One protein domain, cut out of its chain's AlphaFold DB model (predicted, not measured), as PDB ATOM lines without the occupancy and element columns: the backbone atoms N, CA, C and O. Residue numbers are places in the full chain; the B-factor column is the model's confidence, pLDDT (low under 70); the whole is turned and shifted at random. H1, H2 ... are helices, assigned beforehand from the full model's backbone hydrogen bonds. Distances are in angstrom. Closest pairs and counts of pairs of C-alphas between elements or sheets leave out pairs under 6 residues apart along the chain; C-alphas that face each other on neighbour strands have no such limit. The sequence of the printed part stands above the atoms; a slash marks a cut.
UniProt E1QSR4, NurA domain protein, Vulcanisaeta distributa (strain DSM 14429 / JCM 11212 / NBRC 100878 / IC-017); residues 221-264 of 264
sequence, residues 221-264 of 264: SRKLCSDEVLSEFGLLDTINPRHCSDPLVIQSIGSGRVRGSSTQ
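What this domain is: This is residues 221 to 264 of the 264 residues of the protein "NurA domain protein" of Vulcanisaeta distributa (strain DSM 14429 / JCM 11212 / NBRC 100878 / IC-017) (UniProt E1QSR4). With little regular structure, this is a pair of short helices, H2 and H1, set side by side and running the same way, joined by a long looping link, residues 233 to 245, with a tail after H2 leading away to Gln 264. The printed part has 44 residues with two named helices, H1 then H2, and no named strand; the class is all helix, with only 15 residues in named elements. It is compact by its radius of gyration of the C-alphas, 10.1 A, yet elongated, spanning 35 by 19 by 15 A.

Where its parts are: Find C-alpha 246 at (164.380, 109.284, 157.111); from there H2, residues 246 to 254, runs 12.3 A to C-alpha 254 at (162.990, 121.292, 154.901). Then look at C-alpha 227 at (173.864, 110.368, 165.591), where H1, residues 227 to 232, begins its 8.6 A.

How they stand to each other: From H2, look across to H1: they are close but not clearly touching, the closest C-alphas being those of Val 249 and Leu 230, 7.8 A apart. Their lines stand at a shallow tilt of 19 degrees, the same way. In H1 and H2 every O i to N i+4 pair is within hydrogen-bond range.

The domain as a whole: The C-alphas farthest apart, of Ser 221 and Gln 264, the chain's last residue, are 35.4 A apart. The printed part has no cut, and the link from H1 to H2 is long. Residue 221 and residues 256 to 264 have pLDDT under 70.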
ATOM      1  N   SER A 221     164.247 103.026 155.762       66.50
ATOM      2  CA  SER A 221     165.704 102.973 155.612       66.50
ATOM      3  C   SER A 221     166.437 103.341 156.912       66.50
ATOM      4  O   SER A 221     167.439 102.710 157.240       66.50
ATOM      5  N   ARG A 222     165.922 104.321 157.672       74.62
ATOM      6  CA  ARG A 222     166.536 104.883 158.900       74.62
ATOM      7  C   ARG A 222     168.020 105.269 158.735       74.62
ATOM      8  O   ARG A 222     168.713 105.475 159.727       74.62
ATOM      9  N   LYS A 223     168.523 105.389 157.502       72.44
ATOM     10  CA  LYS A 223     169.930 105.695 157.197       72.44
ATOM     11  C   LYS A 223     170.321 107.112 157.595       72.44
ATOM     12  O   LYS A 223     171.503 107.377 157.774       72.44
ATOM     13  N   LEU A 224     169.350 108.011 157.743       74.88
ATOM     14  CA  LEU A 224     169.567 109.374 158.225       74.88
ATOM     15  C   LEU A 224     169.451 109.490 159.752       74.88
ATOM     16  O   LEU A 224     169.572 110.583 160.293       74.88
ATOM     17  N   CYS A 225     169.198 108.378 160.445       77.12
ATOM     18  CA  CYS A 225     168.985 108.339 161.890       77.12
ATOM     19  C   CYS A 225     170.245 108.042 162.705       77.12
ATOM     20  O   CYS A 225     170.121 107.769 163.898       77.12
ATOM     21  N   SER A 226     171.432 108.054 162.095       77.00
ATOM     22  CA  SER A 226     172.672 107.965 162.864       77.00
ATOM     23  C   SER A 226     172.939 109.281 163.590       77.00
ATOM     24  O   SER A 226     172.661 110.361 163.065       77.00
ATOM     25  N   ASP A 227     173.516 109.192 164.788       78.69
ATOM     26  CA  ASP A 227     173.864 110.368 165.591       78.69
ATOM     27  C   ASP A 227     174.782 111.331 164.823       78.69
ATOM     28  O   ASP A 227     174.636 112.544 164.928       78.69
ATOM     29  N   GLU A 228     175.674 110.795 163.989       71.50
ATOM     30  CA  GLU A 228     176.567 111.559 163.109       71.50
ATOM     31  C   GLU A 228     175.784 112.429 162.117       71.50
ATOM     32  O   GLU A 228     176.018 113.634 162.032       71.50
ATOM     33  N   VAL A 229     174.812 111.846 161.405       74.38
ATOM     34  CA  VAL A 229     173.978 112.576 160.437       74.38
ATOM     35  C   VAL A 229     173.088 113.585 161.156       74.38
ATOM     36  O   VAL A 229     172.982 114.736 160.737       74.38
ATOM     37  N   LEU A 230     172.468 113.181 162.267       79.69
ATOM     38  CA  LEU A 230     171.637 114.079 163.062       79.69
ATOM     39  C   LEU A 230     172.454 115.253 163.616       79.69
ATOM     40  O   LEU A 230     171.940 116.368 163.661       79.69
ATOM     41  N   SER A 231     173.710 115.037 164.004       78.56
ATOM     42  CA  SER A 231     174.607 116.093 164.484       78.56
ATOM     43  C   SER A 231     174.936 117.093 163.384       78.56
ATOM     44  O   SER A 231     174.829 118.296 163.613       78.56
ATOM     45  N   GLU A 232     175.300 116.603 162.196       77.19
ATOM     46  CA  GLU A 232     175.664 117.433 161.040       77.19
ATOM     47  C   GLU A 232     174.538 118.408 160.665       77.19
ATOM     48  O   GLU A 232     174.776 119.571 160.345       77.19
ATOM     49  N   PHE A 233     173.284 117.962 160.785       75.25
ATOM     50  CA  PHE A 233     172.106 118.794 160.526       75.25
ATOM     51  C   PHE A 233     171.548 119.506 161.774       75.25
ATOM     52  O   PHE A 233     170.496 120.143 161.696       75.25
ATOM     53  N   GLY A 234     172.206 119.416 162.934       80.25
ATOM     54  CA  GLY A 234     171.748 120.053 164.176       80.25
ATOM     55  C   GLY A 234     170.405 119.517 164.696       80.25
ATOM     56  O   GLY A 234     169.629 120.257 165.301       80.25
ATOM     57  N   LEU A 235     170.109 118.244 164.432       82.19
ATOM     58  CA  LEU A 235     168.848 117.559 164.730       82.19
ATOM     59  C   LEU A 235     168.923 116.586 165.913       82.19
ATOM     60  O   LEU A 235     167.875 116.064 166.295       82.19
ATOM     61  N   LEU A 236     170.100 116.368 166.514       82.81
ATOM     62  CA  LEU A 236     170.287 115.461 167.663       82.81
ATOM     63  C   LEU A 236     169.292 115.722 168.803       82.81
ATOM     64  O   LEU A 236     168.677 114.795 169.319       82.81
ATOM     65  N   ASP A 237     169.072 116.994 169.142       82.62
ATOM     66  CA  ASP A 237     168.151 117.387 170.217       82.62
ATOM     67  C   ASP A 237     166.679 117.429 169.766       82.62
ATOM     68  O   ASP A 237     165.769 117.586 170.581       82.62
ATOM     69  N   THR A 238     166.429 117.338 168.457       80.31
ATOM     70  CA  THR A 238     165.097 117.502 167.853       80.31
ATOM     71  C   THR A 238     164.449 116.162 167.526       80.31
ATOM     72  O   THR A 238     163.227 116.021 167.620       80.31
ATOM     73  N   ILE A 239     165.245 115.171 167.129       81.25
ATOM     74  CA  ILE A 239     164.762 113.876 166.665       81.25
ATOM     75  C   ILE A 239     165.127 112.807 167.687       81.25
ATOM     76  O   ILE A 239     166.291 112.507 167.911       81.25
ATOM     77  N   ASN A 240     164.107 112.183 168.280       77.94
ATOM     78  CA  ASN A 240     164.306 111.049 169.173       77.94
ATOM     79  C   ASN A 240     164.804 109.828 168.368       77.94
ATOM     80  O   ASN A 240     164.052 109.340 167.518       77.94
ATOM     81  N   PRO A 241     165.987 109.258 168.671       72.00
ATOM     82  CA  PRO A 241     166.532 108.108 167.945       72.00
ATOM     83  C   PRO A 241     165.604 106.883 167.926       72.00
ATOM     84  O   PRO A 241     165.577 106.123 166.956       72.00
ATOM     85  N   ARG A 242     164.764 106.699 168.956       73.31
ATOM     86  CA  ARG A 242     163.792 105.589 169.023       73.31
ATOM     87  C   ARG A 242     162.619 105.743 168.058       73.31
ATOM     88  O   ARG A 242     162.010 104.744 167.695       73.31
ATOM     89  N   HIS A 243     162.326 106.969 167.632       77.88
ATOM     90  CA  HIS A 243     161.230 107.294 166.714       77.88
ATOM     91  C   HIS A 243     161.725 107.940 165.415       77.88
ATOM     92  O   HIS A 243     160.930 108.466 164.641       77.88
ATOM     93  N   CYS A 244     163.035 107.907 165.168       78.81
ATOM     94  CA  CYS A 244     163.614 108.481 163.968       78.81
ATOM     95  C   CYS A 244     163.265 107.655 162.724       78.81
ATOM     96  O   CYS A 244     163.378 106.422 162.742       78.81
ATOM     97  N   SER A 245     162.909 108.350 161.645       79.44
ATOM     98  CA  SER A 245     162.768 107.827 160.286       79.44
ATOM     99  C   SER A 245     163.347 108.836 159.287       79.44
ATOM    100  O   SER A 245     163.364 110.038 159.562       79.44
ATOM    101  N   ASP A 246     163.798 108.379 158.116       73.69
ATOM    102  CA  ASP A 246     164.380 109.284 157.111       73.69
ATOM    103  C   ASP A 246     163.399 110.392 156.665       73.69
ATOM    104  O   ASP A 246     163.836 111.538 156.551       73.69
ATOM    105  N   PRO A 247     162.077 110.145 156.500       77.06
ATOM    106  CA  PRO A 247     161.117 111.206 156.203       77.06
ATOM    107  C   PRO A 247     161.070 112.291 157.281       77.06
ATOM    108  O   PRO A 247     160.981 113.470 156.948       77.06
ATOM    109  N   LEU A 248     161.168 111.915 158.563       79.19
ATOM    110  CA  LEU A 248     161.173 112.868 159.675       79.19
ATOM    111  C   LEU A 248     162.431 113.746 159.656       79.19
ATOM    112  O   LEU A 248     162.344 114.951 159.908       79.19
ATOM    113  N   VAL A 249     163.588 113.161 159.328       77.06
ATOM    114  CA  VAL A 249     164.849 113.903 159.174       77.06
ATOM    115  C   VAL A 249     164.735 114.904 158.023       77.06
ATOM    116  O   VAL A 249     164.944 116.099 158.230       77.06
ATOM    117  N   ILE A 250     164.294 114.459 156.843       76.12
ATOM    118  CA  ILE A 250     164.110 115.329 155.669       76.12
ATOM    119  C   ILE A 250     163.084 116.440 155.936       76.12
ATOM    120  O   ILE A 250     163.326 117.596 155.590       76.12
ATOM    121  N   GLN A 251     161.964 116.135 156.597       77.94
ATOM    122  CA  GLN A 251     160.962 117.135 156.979       77.94
ATOM    123  C   GLN A 251     161.538 118.175 157.952       77.94
ATOM    124  O   GLN A 251     161.241 119.368 157.843       77.94
ATOM    125  N   SER A 252     162.374 117.747 158.897       77.06
ATOM    126  CA  SER A 252     163.030 118.644 159.855       77.06
ATOM    127  C   SER A 252     164.039 119.568 159.163       77.06
ATOM    128  O   SER A 252     164.069 120.764 159.465       77.06
ATOM    129  N   ILE A 253     164.769 119.059 158.163       77.12
ATOM    130  CA  ILE A 253     165.646 119.865 157.299       77.12
ATOM    131  C   ILE A 253     164.831 120.888 156.498       77.12
ATOM    132  O   ILE A 253     165.075 122.091 156.586       77.12
ATOM    133  N   GLY A 254     163.805 120.436 155.771       71.06
ATOM    134  CA  GLY A 254     162.990 121.292 154.901       71.06
ATOM    135  C   GLY A 254     162.124 122.325 155.634       71.06
ATOM    136  O   GLY A 254     161.714 123.324 155.042       71.06
ATOM    137  N   SER A 255     161.848 122.116 156.925       71.88
ATOM    138  CA  SER A 255     161.123 123.074 157.776       71.88
ATOM    139  C   SER A 255     162.025 124.133 158.418       71.88
ATOM    140  O   SER A 255     161.517 124.992 159.138       71.88
ATOM    141  N   GLY A 256     163.339 124.102 158.163       62.56
ATOM    142  CA  GLY A 256     164.281 125.065 158.734       62.56
ATOM    143  C   GLY A 256     164.497 124.888 160.238       62.56
ATOM    144  O   GLY A 256     164.949 125.814 160.903       62.56
ATOM    145  N   ARG A 257     164.185 123.705 160.792       57.00
ATOM    146  CA  ARG A 257     164.529 123.350 162.183       57.00
ATOM    147  C   ARG A 257     166.012 123.014 162.362       57.00
ATOM    148  O   ARG A 257     166.446 122.759 163.479       57.00
ATOM    149  N   VAL A 258     166.779 123.050 161.275       54.16
ATOM    150  CA  VAL A 258     168.241 123.024 161.284       54.16
ATOM    151  C   VAL A 258     168.714 124.311 161.940       54.16
ATOM    152  O   VAL A 258     168.543 125.402 161.391       54.16
ATOM    153  N   ARG A 259     169.305 124.204 163.131       50.03
ATOM    154  CA  ARG A 259     170.085 125.314 163.677       50.03
ATOM    155  C   ARG A 259     171.296 125.477 162.772       50.03
ATOM    156  O   ARG A 259     172.207 124.659 162.814       50.03
ATOM    157  N   GLY A 260     171.273 126.507 161.932       41.81
ATOM    158  CA  GLY A 260     172.432 126.871 161.134       41.81
ATOM    159  C   GLY A 260     173.634 127.070 162.049       41.81
ATOM    160  O   GLY A 260     173.561 127.833 163.016       41.81
ATOM    161  N   SER A 261     174.739 126.401 161.734       35.84
ATOM    162  CA  SER A 261     176.052 126.906 162.091       35.84
ATOM    163  C   SER A 261     176.190 128.265 161.409       35.84
ATOM    164  O   SER A 261     176.433 128.393 160.214       35.84
ATOM    165  N   SER A 262     175.942 129.317 162.178       31.19
ATOM    166  CA  SER A 262     176.374 130.660 161.840       31.19
ATOM    167  C   SER A 262     177.901 130.651 161.782       31.19
ATOM    168  O   SER A 262     178.554 130.714 162.825       31.19
ATOM    169  N   THR A 263     178.475 130.541 160.589       32.41
ATOM    170  CA  THR A 263     179.868 130.919 160.354       32.41
ATOM    171  C   THR A 263     179.942 132.432 160.180       32.41
ATOM    172  O   THR A 263     179.372 133.004 159.250       32.41
ATOM    173  N   GLN A 264     180.595 133.057 161.164       30.52
ATOM    174  CA  GLN A 264     181.344 134.305 161.012       30.52
ATOM    175  C   GLN A 264     182.519 134.106 160.054       30.52
ATOM    176  O   GLN A 264     183.006 132.953 159.965       30.52
TER     177      GLN A 264